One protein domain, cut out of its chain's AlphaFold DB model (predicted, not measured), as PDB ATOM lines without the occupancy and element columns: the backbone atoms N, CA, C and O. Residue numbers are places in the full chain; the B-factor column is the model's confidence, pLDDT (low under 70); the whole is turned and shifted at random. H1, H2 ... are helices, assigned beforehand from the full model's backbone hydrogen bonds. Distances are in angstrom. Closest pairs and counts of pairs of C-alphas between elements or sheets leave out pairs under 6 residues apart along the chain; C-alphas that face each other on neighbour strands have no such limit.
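What this domain is: This is residues 10 to 32 and 40 to 136 of the 239 residues of an uncharacterized protein of Trichophyton violaceum (UniProt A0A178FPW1). Four helices make a loose four-sided cluster, with H1 and the long H5 at opposite corners and H2 and H3 at the corners between them. H5 packs on H2 and on part of H3, while the short H4 lies beside H3 at the margin, and a long winding stretch, residues 89 to 108, leads from H4 along the outside to H5. The printed part has 120 residues with five named helices, H1 to H5 in that order along the chain, and no named strand; the class is all helix, with 79 residues in helices. It is compact, with a radius of gyration of the C-alphas of 14.0 A, and spans 47 by 33 by 30 A.

How they stand to each other: H1, residues 10 to 23, and H2, residues 41 to 54, are close but not clearly touching, with the C-alphas of Leu 12 and Tyr 53 closest at 7.3 A; they run opposite ways at a steep tilt of 46 degrees. H1 is also close to but not clearly touching H3, residues 59 to 72, their closest C-alphas being those of Phe 23 and Asp 69 at 7.8 A; they run the same way at a shallow tilt of 14 degrees. H2 and H5, residues 109 to 136, touch, with the C-alphas of Cys 45 and Ser 120 closest at 5.4 A. They run the same way at a tilt of 36 degrees, only just steep. H3 touches H5 with residues 61 to 65 alone, meeting residues 119 to 126; the closest C-alphas, of Pro 61 and Leu 123, are 6.1 A apart, and the helices run opposite ways at a shallow tilt of 28 degrees. H4, residues 80 to 88, is close to but not clearly touching H3, with the C-alphas of His 59 and Phe 87 closest at 7.8 A; they run opposite ways at a shallow tilt of 10 degrees. H1 and H5 are apart. In H1, H2 and H3 every O i to N i+4 pair is within hydrogen-bond range; in H4 3 of 5 are, and in H5 23 of 24.

Where its parts are: H1 begins at C-alpha 10 (-27.951, -32.707, -12.597) and is 19.9 A long. H2 measures 20.4 A, H3 20.3 A and H4 12.9 A. H5, 40.7 A, runs from C-alpha 109 (-28.678, -36.205, 15.521) to C-alpha 136 (2.511, -26.666, -8.742).

The domain as a whole: The two C-alphas farthest apart, those of Gln 102 and Glu 136, are 47.4 A apart. Residues 33 to 39 are not printed, and C-alphas 32 and 40 across this cut are 13.8 A apart. The link from H4 to H5 is long, at 20 residues. The mean pLDDT of the printed part is 78.6; residues 31 to 32, 77 to 104 and 134 to 136 are under 70.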
ATOM      1  N   LYS A  10     -26.949 -31.679 -12.931       84.19
ATOM      2  CA  LYS A  10     -27.951 -32.707 -12.597       84.19
ATOM      3  C   LYS A  10     -27.306 -33.964 -12.011       84.19
ATOM      4  O   LYS A  10     -27.844 -34.554 -11.080       84.19
ATOM      5  N   ASP A  11     -26.143 -34.353 -12.535       83.50
ATOM      6  CA  ASP A  11     -25.376 -35.474 -11.984       83.50
ATOM      7  C   ASP A  11     -24.882 -35.153 -10.564       83.50
ATOM      8  O   ASP A  11     -24.951 -36.009  -9.689       83.50
ATOM      9  N   LEU A  12     -24.447 -33.914 -10.306       85.88
ATOM     10  CA  LEU A  12     -24.016 -33.468  -8.976       85.88
ATOM     11  C   LEU A  12     -25.155 -33.479  -7.950       85.88
ATOM     12  O   LEU A  12     -24.966 -33.952  -6.833       85.88
ATOM     13  N   GLU A  13     -26.337 -32.990  -8.326       86.12
ATOM     14  CA  GLU A  13     -27.526 -33.042  -7.469       86.12
ATOM     15  C   GLU A  13     -27.892 -34.484  -7.117       86.12
ATOM     16  O   GLU A  13     -28.076 -34.798  -5.943       86.12
ATOM     17  N   ARG A  14     -27.897 -35.381  -8.110       83.12
ATOM     18  CA  ARG A  14     -28.110 -36.814  -7.879       83.12
ATOM     19  C   ARG A  14     -27.053 -37.402  -6.944       83.12
ATOM     20  O   ARG A  14     -27.408 -38.171  -6.059       83.12
ATOM     21  N   ILE A  15     -25.778 -37.038  -7.112       85.00
ATOM     22  CA  ILE A  15     -24.702 -37.515  -6.233       85.00
ATOM     23  C   ILE A  15     -24.962 -37.111  -4.780       85.00
ATOM     24  O   ILE A  15     -24.809 -37.936  -3.884       85.00
ATOM     25  N   ILE A  16     -25.375 -35.868  -4.541       87.38
ATOM     26  CA  ILE A  16     -25.691 -35.377  -3.194       87.38
ATOM     27  C   ILE A  16     -26.901 -36.118  -2.611       87.38
ATOM     28  O   ILE A  16     -26.857 -36.535  -1.456       87.38
ATOM     29  N   GLU A  17     -27.952 -36.343  -3.404       84.44
ATOM     30  CA  GLU A  17     -29.116 -37.128  -2.972       84.44
ATOM     31  C   GLU A  17     -28.741 -38.568  -2.610       84.44
ATOM     32  O   GLU A  17     -29.155 -39.078  -1.571       84.44
ATOM     33  N   ASP A  18     -27.922 -39.218  -3.431       81.31
ATOM     34  CA  ASP A  18     -27.505 -40.592  -3.184       81.31
ATOM     35  C   ASP A  18     -26.575 -40.697  -1.958       81.31
ATOM     36  O   ASP A  18     -26.629 -41.693  -1.233       81.31
ATOM     37  N   ILE A  19     -25.774 -39.665  -1.664       86.06
ATOM     38  CA  ILE A  19     -25.006 -39.568  -0.412       86.06
ATOM     39  C   ILE A  19     -25.942 -39.415   0.791       86.06
ATOM     40  O   ILE A  19     -25.758 -40.116   1.788       86.06
ATOM     41  N   ASN A  20     -26.943 -38.539   0.703       86.38
ATOM     42  CA  ASN A  20     -27.928 -38.342   1.766       86.38
ATOM     43  C   ASN A  20     -28.668 -39.644   2.085       86.38
ATOM     44  O   ASN A  20     -28.760 -40.026   3.247       86.38
ATOM     45  N   ILE A  21     -29.103 -40.378   1.059       80.06
ATOM     46  CA  ILE A  21     -29.768 -41.678   1.218       80.06
ATOM     47  C   ILE A  21     -28.797 -42.724   1.778       80.06
ATOM     48  O   ILE A  21     -29.109 -43.403   2.755       80.06
ATOM     49  N   GLY A  22     -27.618 -42.864   1.167       78.88
ATOM     50  CA  GLY A  22     -26.661 -43.909   1.522       78.88
ATOM     51  C   GLY A  22     -26.126 -43.748   2.940       78.88
ATOM     52  O   GLY A  22     -26.029 -44.722   3.682       78.88
ATOM     53  N   PHE A  23     -25.818 -42.517   3.343       82.69
ATOM     54  CA  PHE A  23     -25.192 -42.237   4.628       82.69
ATOM     55  C   PHE A  23     -26.150 -41.692   5.684       82.69
ATOM     56  O   PHE A  23     -25.723 -41.588   6.830       82.69
ATOM     57  N   ASP A  24     -27.441 -41.513   5.389       84.12
ATOM     58  CA  ASP A  24     -28.415 -40.814   6.249       84.12
ATOM     59  C   ASP A  24     -27.864 -39.458   6.704       84.12
ATOM     60  O   ASP A  24     -27.510 -39.238   7.866       84.12
ATOM     61  N   LEU A  25     -27.684 -38.600   5.704       86.56
ATOM     62  CA  LEU A  25     -27.251 -37.218   5.837       86.56
ATOM     63  C   LEU A  25     -28.316 -36.302   5.230       86.56
ATOM     64  O   LEU A  25     -29.130 -36.715   4.410       86.56
ATOM     65  N   ASP A  26     -28.254 -35.042   5.625       87.25
ATOM     66  CA  ASP A  26     -29.192 -33.970   5.301       87.25
ATOM     67  C   ASP A  26     -28.448 -32.817   4.600       87.25
ATOM     68  O   ASP A  26     -28.563 -31.647   4.968       87.25
ATOM     69  N   LEU A  27     -27.616 -33.140   3.601       87.94
ATOM     70  CA  LEU A  27     -26.888 -32.130   2.836       87.94
ATOM     71  C   LEU A  27     -27.866 -31.257   2.040       87.94
ATOM     72  O   LEU A  27     -28.729 -31.802   1.338       87.94
ATOM     73  N   PRO A  28     -27.711 -29.920   2.074       85.69
ATOM     74  CA  PRO A  28     -28.570 -29.026   1.320       85.69
ATOM     75  C   PRO A  28     -28.406 -29.230  -0.188       85.69
ATOM     76  O   PRO A  28     -27.322 -29.528  -0.699       85.69
ATOM     77  N   ARG A  29     -29.500 -29.015  -0.921       79.19
ATOM     78  CA  ARG A  29     -29.475 -29.008  -2.385       79.19
ATOM     79  C   ARG A  29     -28.656 -27.822  -2.893       79.19
ATOM     80  O   ARG A  29     -28.685 -26.736  -2.322       79.19
ATOM     81  N   VAL A  30     -27.992 -28.018  -4.031       72.56
ATOM     82  CA  VAL A  30     -27.078 -27.038  -4.653       72.56
ATOM     83  C   VAL A  30     -27.762 -25.690  -4.962       72.56
ATOM     84  O   VAL A  30     -27.085 -24.672  -5.060       72.56
ATOM     85  N   GLN A  31     -29.095 -25.660  -5.074       59.38
ATOM     86  CA  GLN A  31     -29.867 -24.482  -5.492       59.38
ATOM     87  C   GLN A  31     -30.413 -23.607  -4.348       59.38
ATOM     88  O   GLN A  31     -30.914 -22.518  -4.619       59.38
ATOM     89  N   SER A  32     -30.331 -24.016  -3.076       52.00
ATOM     90  CA  SER A  32     -30.891 -23.219  -1.974       52.00
ATOM     91  C   SER A  32     -29.838 -22.290  -1.361       52.00
ATOM     92  O   SER A  32     -29.238 -22.605  -0.333       52.00
ATOM     93  N   PRO A  40     -23.356 -24.060   8.643       77.06
ATOM     94  CA  PRO A  40     -23.380 -25.280   9.411       77.06
ATOM     95  C   PRO A  40     -22.488 -26.299   8.661       77.06
ATOM     96  O   PRO A  40     -22.116 -26.090   7.494       77.06
ATOM     97  N   ALA A  41     -21.984 -27.326   9.345       79.62
ATOM     98  CA  ALA A  41     -20.958 -28.224   8.791       79.62
ATOM     99  C   ALA A  41     -21.385 -28.847   7.443       79.62
ATOM    100  O   ALA A  41     -20.559 -29.073   6.558       79.62
ATOM    101  N   GLU A  42     -22.687 -29.017   7.260       85.94
ATOM    102  CA  GLU A  42     -23.403 -29.472   6.076       85.94
ATOM    103  C   GLU A  42     -23.112 -28.598   4.853       85.94
ATOM    104  O   GLU A  42     -22.767 -29.105   3.786       85.94
ATOM    105  N   GLN A  43     -23.187 -27.272   4.995       86.88
ATOM    106  CA  GLN A  43     -22.986 -26.350   3.876       86.88
ATOM    107  C   GLN A  43     -21.515 -26.286   3.453       86.88
ATOM    108  O   GLN A  43     -21.217 -26.158   2.264       86.88
ATOM    109  N   LYS A  44     -20.590 -26.446   4.412       87.19
ATOM    110  CA  LYS A  44     -19.158 -26.620   4.119       87.19
ATOM    111  C   LYS A  44     -18.899 -27.935   3.388       87.19
ATOM    112  O   LYS A  44     -18.149 -27.951   2.420       87.19
ATOM    113  N   CYS A  45     -19.546 -29.026   3.800       90.44
ATOM    114  CA  CYS A  45     -19.438 -30.299   3.089       90.44
ATOM    115  C   CYS A  45     -19.906 -30.145   1.636       90.44
ATOM    116  O   CYS A  45     -19.171 -30.511   0.722       90.44
ATOM    117  N   VAL A  46     -21.070 -29.528   1.403       91.19
ATOM    118  CA  VAL A  46     -21.588 -29.297   0.045       91.19
ATOM    119  C   VAL A  46     -20.640 -28.450  -0.799       91.19
ATOM    120  O   VAL A  46     -20.378 -28.808  -1.946       91.19
ATOM    121  N   SER A  47     -20.067 -27.371  -0.258       90.00
ATOM    122  CA  SER A  47     -19.138 -26.535  -1.026       90.00
ATOM    123  C   SER A  47     -17.869 -27.291  -1.441       90.00
ATOM    124  O   SER A  47     -17.447 -27.185  -2.598       90.00
ATOM    125  N   TYR A  48     -17.303 -28.118  -0.556       92.25
ATOM    126  CA  TYR A  48     -16.161 -28.972  -0.892       92.25
ATOM    127  C   TYR A  48     -16.529 -30.064  -1.898       92.25
ATOM    128  O   TYR A  48     -15.775 -30.290  -2.841       92.25
ATOM    129  N   ILE A  49     -17.701 -30.691  -1.763       91.94
ATOM    130  CA  ILE A  49     -18.195 -31.696  -2.717       91.94
ATOM    131  C   ILE A  49     -18.335 -31.094  -4.112       91.94
ATOM    132  O   ILE A  49     -17.863 -31.691  -5.077       91.94
ATOM    133  N   ILE A  50     -18.935 -29.902  -4.225       91.25
ATOM    134  CA  ILE A  50     -19.070 -29.187  -5.499       91.25
ATOM    135  C   ILE A  50     -17.684 -28.982  -6.119       91.25
ATOM    136  O   ILE A  50     -17.470 -29.338  -7.278       91.25
ATOM    137  N   TYR A  51     -16.725 -28.453  -5.353       90.88
ATOM    138  CA  TYR A  51     -15.372 -28.220  -5.857       90.88
ATOM    139  C   TYR A  51     -14.701 -29.519  -6.324       90.88
ATOM    140  O   TYR A  51     -14.201 -29.596  -7.446       90.88
ATOM    141  N   LEU A  52     -14.716 -30.557  -5.490       91.44
ATOM    142  CA  LEU A  52     -14.073 -31.838  -5.779       91.44
ATOM    143  C   LEU A  52     -14.723 -32.563  -6.959       91.44
ATOM    144  O   LEU A  52     -14.021 -33.181  -7.757       91.44
ATOM    145  N   TYR A  53     -16.044 -32.453  -7.115       90.31
ATOM    146  CA  TYR A  53     -16.768 -33.002  -8.257       90.31
ATOM    147  C   TYR A  53     -16.281 -32.387  -9.571       90.31
ATOM    148  O   TYR A  53     -15.907 -33.110 -10.498       90.31
ATOM    149  N   TRP A  54     -16.222 -31.056  -9.650       88.44
ATOM    150  CA  TRP A  54     -15.784 -30.376 -10.870       88.44
ATOM    151  C   TRP A  54     -14.309 -30.637 -11.195       88.44
ATOM    152  O   TRP A  54     -13.972 -30.684 -12.377       88.44
ATOM    153  N   ASN A  55     -13.483 -30.944 -10.190       88.19
ATOM    154  CA  ASN A  55     -12.062 -31.269 -10.348       88.19
ATOM    155  C   ASN A  55     -11.732 -32.781 -10.384       88.19
ATOM    156  O   ASN A  55     -10.564 -33.128 -10.346       88.19
ATOM    157  N   ASP A  56     -12.718 -33.690 -10.464       85.88
ATOM    158  CA  ASP A  56     -12.500 -35.161 -10.517       85.88
ATOM    159  C   ASP A  56     -11.829 -35.783  -9.272       85.88
ATOM    160  O   ASP A  56     -11.338 -36.908  -9.316       85.88
ATOM    161  N   HIS A  57     -11.882 -35.107  -8.125       88.38
ATOM    162  CA  HIS A  57     -11.264 -35.560  -6.872       88.38
ATOM    163  C   HIS A  57     -12.276 -36.040  -5.816       88.38
ATOM    164  O   HIS A  57     -11.910 -36.306  -4.676       88.38
ATOM    165  N   LEU A  58     -13.561 -36.173  -6.166       89.31
ATOM    166  CA  LEU A  58     -14.612 -36.565  -5.212       89.31
ATOM    167  C   LEU A  58     -14.586 -38.060  -4.836       89.31
ATOM    168  O   LEU A  58     -15.081 -38.444  -3.776       89.31
ATOM    169  N   HIS A  59     -14.021 -38.911  -5.695       86.38
ATOM    170  CA  HIS A  59     -14.043 -40.364  -5.513       86.38
ATOM    171  C   HIS A  59     -13.343 -40.812  -4.219       86.38
ATOM    172  O   HIS A  59     -13.890 -41.614  -3.464       86.38
ATOM    173  N   GLU A  60     -12.147 -40.290  -3.942       88.38
ATOM    174  CA  GLU A  60     -11.343 -40.693  -2.782       88.38
ATOM    175  C   GLU A  60     -12.032 -40.380  -1.438       88.38
ATOM    176  O   GLU A  60     -12.229 -41.321  -0.660       88.38
ATOM    177  N   PRO A  61     -12.511 -39.143  -1.185       91.19
ATOM    178  CA  PRO A  61     -13.273 -38.814   0.022       91.19
ATOM    179  C   PRO A  61     -14.512 -39.680   0.239       91.19
ATOM    180  O   PRO A  61     -14.836 -40.038   1.371       91.19
ATOM    181  N   LEU A  62     -15.221 -40.034  -0.837       88.94
ATOM    182  CA  LEU A  62     -16.404 -40.888  -0.747       88.94
ATOM    183  C   LEU A  62     -16.045 -42.324  -0.358       88.94
ATOM    184  O   LEU A  62     -16.724 -42.930   0.473       88.94
ATOM    185  N   VAL A  63     -14.965 -42.872  -0.917       87.69
ATOM    186  CA  VAL A  63     -14.456 -44.195  -0.527       87.69
ATOM    187  C   VAL A  63     -14.001 -44.204   0.930       87.69
ATOM    188  O   VAL A  63     -14.209 -45.199   1.629       87.69
ATOM    189  N   GLU A  64     -13.389 -43.121   1.402       91.19
ATOM    190  CA  GLU A  64     -12.974 -43.001   2.797       91.19
ATOM    191  C   GLU A  64     -14.179 -42.962   3.745       91.19
ATOM    192  O   GLU A  64     -14.233 -43.756   4.690       91.19
ATOM    193  N   LEU A  65     -15.194 -42.149   3.426       90.38
ATOM    194  CA  LEU A  65     -16.452 -42.103   4.173       90.38
ATOM    195  C   LEU A  65     -17.120 -43.481   4.237       90.38
ATOM    196  O   LEU A  65     -17.523 -43.916   5.313       90.38
ATOM    197  N   PHE A  66     -17.183 -44.202   3.114       87.38
ATOM    198  CA  PHE A  66     -17.742 -45.554   3.065       87.38
ATOM    199  C   PHE A  66     -16.998 -46.536   3.982       87.38
ATOM    200  O   PHE A  66     -17.614 -47.296   4.733       87.38
ATOM    201  N   LYS A  67     -15.658 -46.525   3.954       88.75
ATOM    202  CA  LYS A  67     -14.837 -47.389   4.816       88.75
ATOM    203  C   LYS A  67     -15.024 -47.055   6.292       88.75
ATOM    204  O   LYS A  67     -15.060 -47.972   7.114       88.75
ATOM    205  N   TRP A  68     -15.103 -45.772   6.626       90.69
ATOM    206  CA  TRP A  68     -15.317 -45.315   7.992       90.69
ATOM    207  C   TRP A  68     -16.720 -45.677   8.493       90.69
ATOM    208  O   TRP A  68     -16.835 -46.284   9.557       90.69
ATOM    209  N   ASP A  69     -17.766 -45.422   7.700       86.62
ATOM    210  CA  ASP A  69     -19.160 -45.728   8.053       86.62
ATOM    211  C   ASP A  69     -19.349 -47.220   8.332       86.62
ATOM    212  O   ASP A  69     -19.881 -47.590   9.373       86.62
ATOM    213  N   ARG A  70     -18.795 -48.090   7.480       84.69
ATOM    214  CA  ARG A  70     -18.854 -49.543   7.681       84.69
ATOM    215  C   ARG A  70     -18.169 -50.008   8.972       84.69
ATOM    216  O   ARG A  70     -18.561 -51.028   9.536       84.69
ATOM    217  N   ARG A  71     -17.124 -49.307   9.426       87.62
ATOM    218  CA  ARG A  71     -16.418 -49.627  10.679       87.62
ATOM    219  C   ARG A  71     -17.198 -49.160  11.902       87.62
ATOM    220  O   ARG A  71     -17.250 -49.890  12.883       87.62
ATOM    221  N   GLN A  72     -17.776 -47.962  11.844       86.62
ATOM    222  CA  GLN A  72     -18.521 -47.378  12.963       86.62
ATOM    223  C   GLN A  72     -19.929 -47.965  13.097       86.62
ATOM    224  O   GLN A  72     -20.431 -48.142  14.203       86.62
ATOM    225  N   PHE A  73     -20.555 -48.308  11.972       82.56
ATOM    226  CA  PHE A  73     -21.939 -48.758  11.891       82.56
ATOM    227  C   PHE A  73     -22.041 -50.069  11.094       82.56
ATOM    228  O   PHE A  73     -22.640 -50.100  10.019       82.56
ATOM    229  N   PRO A  74     -21.500 -51.187  11.613       76.31
ATOM    230  CA  PRO A  74     -21.443 -52.463  10.888       76.31
ATOM    231  C   PRO A  74     -22.825 -53.026  10.520       76.31
ATOM    232  O   PRO A  74     -22.940 -53.814   9.585       76.31
ATOM    233  N   ASN A  75     -23.874 -52.598  11.226       72.56
ATOM    234  CA  ASN A  75     -25.254 -53.015  10.984       72.56
ATOM    235  C   ASN A  75     -25.934 -52.235   9.841       72.56
ATOM    236  O   ASN A  75     -27.050 -52.577   9.460       72.56
ATOM    237  N   ARG A  76     -25.297 -51.191   9.285       70.62
ATOM    238  CA  ARG A  76     -25.803 -50.481   8.100       70.62
ATOM    239  C   ARG A  76     -25.318 -51.210   6.851       70.62
ATOM    240  O   ARG A  76     -24.141 -51.168   6.502       70.62
ATOM    241  N   GLN A  77     -26.227 -51.915   6.188       62.38
ATOM    242  CA  GLN A  77     -25.921 -52.809   5.069       62.38
ATOM    243  C   GLN A  77     -25.700 -52.075   3.733       62.38
ATOM    244  O   GLN A  77     -26.285 -52.426   2.712       62.38
ATOM    245  N   ILE A  78     -24.831 -51.063   3.685       67.44
ATOM    246  CA  ILE A  78     -24.420 -50.500   2.393       67.44
ATOM    247  C   ILE A  78     -23.503 -51.526   1.710       67.44
ATOM    248  O   ILE A  78     -22.364 -51.759   2.130       67.44
ATOM    249  N   SER A  79     -23.996 -52.175   0.655       65.25
ATOM    250  CA  SER A  79     -23.218 -53.167  -0.093       65.25
ATOM    251  C   SER A  79     -21.999 -52.521  -0.758       65.25
ATOM    252  O   SER A  79     -22.112 -51.641  -1.607       65.25
ATOM    253  N   GLY A  80     -20.792 -52.999  -0.437       65.75
ATOM    254  CA  GLY A  80     -19.564 -52.486  -1.062       65.75
ATOM    255  C   GLY A  80     -19.511 -52.695  -2.578       65.75
ATOM    256  O   GLY A  80     -18.902 -51.895  -3.282       65.75
ATOM    257  N   ARG A  81     -20.193 -53.729  -3.094       64.06
ATOM    258  CA  ARG A  81     -20.327 -53.948  -4.542       64.06
ATOM    259  C   ARG A  81     -21.197 -52.875  -5.186       64.06
ATOM    260  O   ARG A  81     -20.859 -52.409  -6.268       64.06
ATOM    261  N   SER A  82     -22.270 -52.463  -4.512       66.31
ATOM    262  CA  SER A  82     -23.161 -51.426  -5.023       66.31
ATOM    263  C   SER A  82     -22.498 -50.041  -4.974       66.31
ATOM    264  O   SER A  82     -22.607 -49.253  -5.915       66.31
ATOM    265  N   PHE A  83     -21.690 -49.791  -3.942       69.69
ATOM    266  CA  PHE A  83     -20.865 -48.589  -3.845       69.69
ATOM    267  C   PHE A  83     -19.790 -48.512  -4.944       69.69
ATOM    268  O   PHE A  83     -19.560 -47.455  -5.519       69.69
ATOM    269  N   GLN A  84     -19.152 -49.632  -5.295       67.38
ATOM    270  CA  GLN A  84     -18.186 -49.676  -6.402       67.38
ATOM    271  C   GLN A  84     -18.859 -49.511  -7.772       67.38
ATOM    272  O   GLN A  84     -18.349 -48.779  -8.619       67.38
ATOM    273  N   SER A  85     -20.017 -50.143  -7.994       64.88
ATOM    274  CA  SER A  85     -20.744 -50.011  -9.264       64.88
ATOM    275  C   SER A  85     -21.249 -48.592  -9.520       64.88
ATOM    276  O   SER A  85     -21.354 -48.180 -10.672       64.88
ATOM    277  N   TYR A  86     -21.510 -47.825  -8.460       68.88
ATOM    278  CA  TYR A  86     -21.938 -46.431  -8.546       68.88
ATOM    279  C   TYR A  86     -20.944 -45.534  -9.307       68.88
ATOM    280  O   TYR A  86     -21.355 -44.697 -10.104       68.88
ATOM    281  N   PHE A  87     -19.636 -45.746  -9.130       65.12
ATOM    282  CA  PHE A  87     -18.608 -44.974  -9.839       65.12
ATOM    283  C   PHE A  87     -18.329 -45.478 -11.258       65.12
ATOM    284  O   PHE A  87     -17.847 -44.714 -12.092       65.12
ATOM    285  N   ALA A  88     -18.636 -46.747 -11.541       64.81
ATOM    286  CA  ALA A  88     -18.514 -47.314 -12.881       64.81
ATOM    287  C   ALA A  88     -19.664 -46.861 -13.798       64.81
ATOM    288  O   ALA A  88     -19.433 -46.595 -14.977       64.81
ATOM    289  N   ASP A  89     -20.881 -46.734 -13.256       62.03
ATOM    290  CA  ASP A  89     -22.035 -46.212 -13.990       62.03
ATOM    291  C   ASP A  89     -22.995 -45.398 -13.091       62.03
ATOM    292  O   ASP A  89     -23.966 -45.945 -12.544       62.03
ATOM    293  N   PRO A  90     -22.780 -44.069 -12.984       53.81
ATOM    294  CA  PRO A  90     -23.618 -43.169 -12.183       53.81
ATOM    295  C   PRO A  90     -25.077 -43.086 -12.666       53.81
ATOM    296  O   PRO A  90     -25.959 -42.624 -11.936       53.81
ATOM    297  N   LEU A  91     -25.369 -43.514 -13.906       49.56
ATOM    298  CA  LEU A  91     -26.741 -43.535 -14.425       49.56
ATOM    299  C   LEU A  91     -27.535 -44.749 -13.980       49.56
ATOM    300  O   LEU A  91     -28.762 -44.676 -13.996       49.56
ATOM    301  N   SER A  92     -26.876 -45.816 -13.530       48.44
ATOM    302  CA  SER A  92     -27.576 -47.011 -13.066       48.44
ATOM    303  C   SER A  92     -28.319 -46.802 -11.735       48.44
ATOM    304  O   SER A  92     -28.968 -47.746 -11.295       48.44
ATOM    305  N   SER A  93     -28.207 -45.599 -11.122       48.28
ATOM    306  CA  SER A  93     -28.870 -44.946  -9.952       48.28
ATOM    307  C   SER A  93     -29.839 -45.743  -9.095       48.28
ATOM    308  O   SER A  93     -30.905 -45.303  -8.661       48.28
ATOM    309  N   THR A  94     -29.439 -46.957  -8.841       49.03
ATOM    310  CA  THR A  94     -30.151 -47.874  -8.002       49.03
ATOM    311  C   THR A  94     -29.159 -48.562  -7.097       49.03
ATOM    312  O   THR A  94     -29.574 -49.084  -6.094       49.03
ATOM    313  N   ALA A  95     -27.848 -48.487  -7.327       46.34
ATOM    314  CA  ALA A  95     -26.865 -49.160  -6.490       46.34
ATOM    315  C   ALA A  95     -26.803 -48.616  -5.039       46.34
ATOM    316  O   ALA A  95     -26.709 -49.402  -4.098       46.34
ATOM    317  N   LEU A  96     -26.951 -47.302  -4.827       52.16
ATOM    318  CA  LEU A  96     -27.079 -46.727  -3.474       52.16
ATOM    319  C   LEU A  96     -28.503 -46.861  -2.897       52.16
ATOM    320  O   LEU A  96     -28.670 -46.850  -1.683       52.16
ATOM    321  N   ARG A  97     -29.513 -47.082  -3.755       52.25
ATOM    322  CA  ARG A  97     -30.927 -47.290  -3.373       52.25
ATOM    323  C   ARG A  97     -31.323 -48.776  -3.204       52.25
ATOM    324  O   ARG A  97     -32.318 -49.060  -2.558       52.25
ATOM    325  N   ARG A  98     -30.553 -49.726  -3.758       45.81
ATOM    326  CA  ARG A  98     -30.803 -51.192  -3.847       45.81
ATOM    327  C   ARG A  98     -29.980 -52.008  -2.845       45.81
ATOM    328  O   ARG A  98     -29.914 -53.223  -2.958       45.81
ATOM    329  N   GLY A  99     -29.331 -51.370  -1.871       45.22
ATOM    330  CA  GLY A  99     -28.747 -52.088  -0.726       45.22
ATOM    331  C   GLY A  99     -29.775 -52.463   0.350       45.22
ATOM    332  O   GLY A  99     -29.417 -53.064   1.353       45.22
ATOM    333  N   LEU A 100     -31.033 -52.068   0.161       45.53
ATOM    334  CA  LEU A 100     -32.099 -52.115   1.153       45.53
ATOM    335  C   LEU A 100     -33.012 -53.328   0.935       45.53
ATOM    336  O   LEU A 100     -34.204 -53.168   0.704       45.53
ATOM    337  N   ASP A 101     -32.484 -54.546   1.050       47.66
ATOM    338  CA  ASP A 101     -33.361 -55.675   1.417       47.66
ATOM    339  C   ASP A 101     -33.755 -55.586   2.911       47.66
ATOM    340  O   ASP A 101     -34.645 -56.290   3.381       47.66
ATOM    341  N   GLN A 102     -33.112 -54.687   3.670       52.47
ATOM    342  CA  GLN A 102     -33.419 -54.372   5.062       52.47
ATOM    343  C   GLN A 102     -33.559 -52.860   5.261       52.47
ATOM    344  O   GLN A 102     -32.778 -52.115   4.673       52.47
ATOM    345  N   PRO A 103     -34.492 -52.387   6.104       57.41
ATOM    346  CA  PRO A 103     -34.650 -50.966   6.396       57.41
ATOM    347  C   PRO A 103     -33.361 -50.369   6.986       57.41
ATOM    348  O   PRO A 103     -32.814 -50.875   7.969       57.41
ATOM    349  N   LEU A 104     -32.869 -49.275   6.391       65.19
ATOM    350  CA  LEU A 104     -31.735 -48.513   6.923       65.19
ATOM    351  C   LEU A 104     -32.128 -47.936   8.284       65.19
ATOM    352  O   LEU A 104     -33.093 -47.180   8.398       65.19
ATOM    353  N   ARG A 105     -31.343 -48.249   9.317       73.81
ATOM    354  CA  ARG A 105     -31.469 -47.574  10.609       73.81
ATOM    355  C   ARG A 105     -31.130 -46.093  10.431       73.81
ATOM    356  O   ARG A 105     -30.005 -45.773  10.037       73.81
ATOM    357  N   LEU A 106     -32.079 -45.228  10.775       79.12
ATOM    358  CA  LEU A 106     -31.847 -43.793  10.891       79.12
ATOM    359  C   LEU A 106     -30.889 -43.504  12.056       79.12
ATOM    360  O   LEU A 106     -30.918 -44.157  13.105       79.12
ATOM    361  N   ARG A 107     -30.010 -42.534  11.850       81.56
ATOM    362  CA  ARG A 107     -29.039 -42.029  12.809       81.56
ATOM    363  C   ARG A 107     -29.694 -41.022  13.734       81.56
ATOM    364  O   ARG A 107     -30.516 -40.208  13.326       81.56
ATOM    365  N   SER A 108     -29.249 -41.042  14.983       86.69
ATOM    366  CA  SER A 108     -29.510 -39.939  15.905       86.69
ATOM    367  C   SER A 108     -28.801 -38.664  15.436       86.69
ATOM    368  O   SER A 108     -27.763 -38.727  14.774       86.69
ATOM    369  N   GLU A 109     -29.304 -37.499  15.840       86.69
ATOM    370  CA  GLU A 109     -28.678 -36.205  15.521       86.69
ATOM    371  C   GLU A 109     -27.212 -36.138  15.971       86.69
ATOM    372  O   GLU A 109     -26.355 -35.619  15.259       86.69
ATOM    373  N   LYS A 110     -26.887 -36.753  17.117       88.38
ATOM    374  CA  LYS A 110     -25.513 -36.838  17.628       88.38
ATOM    375  C   LYS A 110     -24.596 -37.649  16.707       88.38
ATOM    376  O   LYS A 110     -23.445 -37.272  16.496       88.38
ATOM    377  N   GLU A 111     -25.089 -38.759  16.161       89.00
ATOM    378  CA  GLU A 111     -24.338 -39.564  15.193       89.00
ATOM    379  C   GLU A 111     -24.165 -38.808  13.875       89.00
ATOM    380  O   GLU A 111     -23.057 -38.785  13.343       89.00
ATOM    381  N   LYS A 112     -25.221 -38.140  13.384       88.19
ATOM    382  CA  LYS A 112     -25.152 -37.289  12.186       88.19
ATOM    383  C   LYS A 112     -24.102 -36.188  12.347       88.19
ATOM    384  O   LYS A 112     -23.235 -36.053  11.485       88.19
ATOM    385  N   ALA A 113     -24.099 -35.483  13.479       87.81
ATOM    386  CA  ALA A 113     -23.109 -34.453  13.789       87.81
ATOM    387  C   ALA A 113     -21.669 -34.998  13.765       87.81
ATOM    388  O   ALA A 113     -20.791 -34.393  13.150       87.81
ATOM    389  N   GLY A 114     -21.430 -36.174  14.359       88.94
ATOM    390  CA  GLY A 114     -20.113 -36.820  14.324       88.94
ATOM    391  C   GLY A 114     -19.664 -37.192  12.907       88.94
ATOM    392  O   GLY A 114     -18.481 -37.093  12.576       88.94
ATOM    393  N   VAL A 115     -20.605 -37.569  12.040       90.75
ATOM    394  CA  VAL A 115     -20.302 -37.891  10.642       90.75
ATOM    395  C   VAL A 115     -19.971 -36.634   9.854       90.75
ATOM    396  O   VAL A 115     -19.000 -36.645   9.103       90.75
ATOM    397  N   TYR A 116     -20.712 -35.542  10.051       90.44
ATOM    398  CA  TYR A 116     -20.374 -34.259   9.438       90.44
ATOM    399  C   TYR A 116     -19.018 -33.738   9.901       90.44
ATOM    400  O   TYR A 116     -18.243 -33.240   9.087       90.44
ATOM    401  N   GLU A 117     -18.683 -33.883  11.182       90.19
ATOM    402  CA  GLU A 117     -17.380 -33.462  11.690       90.19
ATOM    403  C   GLU A 117     -16.239 -34.264  11.047       90.19
ATOM    404  O   GLU A 117     -15.271 -33.678  10.563       90.19
ATOM    405  N   TYR A 118     -16.359 -35.595  10.988       92.25
ATOM    406  CA  TYR A 118     -15.363 -36.438  10.325       92.25
ATOM    407  C   TYR A 118     -15.257 -36.111   8.833       92.25
ATOM    408  O   TYR A 118     -14.171 -35.860   8.311       92.25
ATOM    409  N   TRP A 119     -16.393 -36.072   8.144       93.25
ATOM    410  CA  TRP A 119     -16.412 -35.936   6.698       93.25
ATOM    411  C   TRP A 119     -16.006 -34.539   6.232       93.25
ATOM    412  O   TRP A 119     -15.315 -34.416   5.224       93.25
ATOM    413  N   SER A 120     -16.335 -33.493   6.993       91.88
ATOM    414  CA  SER A 120     -15.860 -32.136   6.710       91.88
ATOM    415  C   SER A 120     -14.333 -32.033   6.742       91.88
ATOM    416  O   SER A 120     -13.779 -31.320   5.908       91.88
ATOM    417  N   LYS A 121     -13.648 -32.772   7.630       93.12
ATOM    418  CA  LYS A 121     -12.176 -32.847   7.670       93.12
ATOM    419  C   LYS A 121     -11.627 -33.548   6.427       93.12
ATOM    420  O   LYS A 121     -10.814 -32.967   5.722       93.12
ATOM    421  N   VAL A 122     -12.154 -34.731   6.100       94.50
ATOM    422  CA  VAL A 122     -11.749 -35.497   4.903       94.50
ATOM    423  C   VAL A 122     -11.945 -34.685   3.618       94.50
ATOM    424  O   VAL A 122     -11.061 -34.615   2.765       94.50
ATOM    425  N   LEU A 123     -13.105 -34.039   3.476       94.50
ATOM    426  CA  LEU A 123     -13.414 -33.194   2.325       94.50
ATOM    427  C   LEU A 123     -12.520 -31.956   2.266       94.50
ATOM    428  O   LEU A 123     -12.108 -31.571   1.174       94.50
ATOM    429  N   TYR A 124     -12.226 -31.336   3.409       93.75
ATOM    430  CA  TYR A 124     -11.327 -30.188   3.479       93.75
ATOM    431  C   TYR A 124      -9.901 -30.555   3.064       93.75
ATOM    432  O   TYR A 124      -9.309 -29.842   2.257       93.75
ATOM    433  N   ASP A 125      -9.374 -31.680   3.548       93.56
ATOM    434  CA  ASP A 125      -8.029 -32.142   3.201       93.56
ATOM    435  C   ASP A 125      -7.930 -32.440   1.700       93.56
ATOM    436  O   ASP A 125      -7.028 -31.949   1.021       93.56
ATOM    437  N   ALA A 126      -8.912 -33.154   1.141       92.81
ATOM    438  CA  ALA A 126      -8.967 -33.420  -0.295       92.81
ATOM    439  C   ALA A 126      -9.125 -32.135  -1.121       92.81
ATOM    440  O   ALA A 126      -8.482 -31.980  -2.160       92.81
ATOM    441  N   TYR A 127      -9.956 -31.197  -0.659       93.81
ATOM    442  CA  TYR A 127     -10.117 -29.882  -1.277       93.81
ATOM    443  C   TYR A 127      -8.790 -29.123  -1.312       93.81
ATOM    444  O   TYR A 127      -8.409 -28.587  -2.355       93.81
ATOM    445  N   TRP A 128      -8.082 -29.095  -0.184       92.38
ATOM    446  CA  TRP A 128      -6.807 -28.411  -0.048       92.38
ATOM    447  C   TRP A 128      -5.757 -29.038  -0.970       92.38
ATOM    448  O   TRP A 128      -5.136 -28.325  -1.758       92.38
ATOM    449  N   MET A 129      -5.637 -30.368  -0.968       89.81
ATOM    450  CA  MET A 129      -4.721 -31.097  -1.850       89.81
ATOM    451  C   MET A 129      -5.036 -30.853  -3.329       89.81
ATOM    452  O   MET A 129      -4.140 -30.509  -4.093       89.81
ATOM    453  N   ALA A 130      -6.302 -30.955  -3.746       88.12
ATOM    454  CA  ALA A 130      -6.703 -30.695  -5.129       88.12
ATOM    455  C   ALA A 130      -6.372 -29.256  -5.558       88.12
ATOM    456  O   ALA A 130      -5.848 -29.023  -6.648       88.12
ATOM    457  N   ARG A 131      -6.625 -28.280  -4.679       87.06
ATOM    458  CA  ARG A 131      -6.365 -26.866  -4.954       87.06
ATOM    459  C   ARG A 131      -4.873 -26.551  -5.065       87.06
ATOM    460  O   ARG A 131      -4.489 -25.758  -5.924       87.06
ATOM    461  N   HIS A 132      -4.046 -27.138  -4.204       83.19
ATOM    462  CA  HIS A 132      -2.615 -26.842  -4.142       83.19
ATOM    463  C   HIS A 132      -1.775 -27.685  -5.114       83.19
ATOM    464  O   HIS A 132      -0.818 -27.159  -5.676       83.19
ATOM    465  N   ASN A 133      -2.187 -28.913  -5.435       75.50
ATOM    466  CA  ASN A 133      -1.528 -29.725  -6.464       75.50
ATOM    467  C   ASN A 133      -1.716 -29.144  -7.879       75.50
ATOM    468  O   ASN A 133      -0.834 -29.285  -8.724       75.50
ATOM    469  N   LEU A 134      -2.824 -28.436  -8.149       57.41
ATOM    470  CA  LEU A 134      -2.981 -27.692  -9.408       57.41
ATOM    471  C   LEU A 134      -2.010 -26.504  -9.514       57.41
ATOM    472  O   LEU A 134      -1.584 -26.167 -10.617       57.41
ATOM    473  N   ALA A 135      -1.657 -25.872  -8.392       54.09
ATOM    474  CA  ALA A 135      -0.798 -24.690  -8.390       54.09
ATOM    475  C   ALA A 135       0.666 -25.018  -8.741       54.09
ATOM    476  O   ALA A 135       1.342 -24.197  -9.362       54.09
ATOM    477  N   GLU A 136       1.145 -26.224  -8.418       50.78
ATOM    478  CA  GLU A 136       2.511 -26.666  -8.742       50.78
ATOM    479  C   GLU A 136       2.692 -27.066 -10.220       50.78
ATOM    480  O   GLU A 136       3.806 -27.012 -10.744       50.78
TER     481      GLU A 136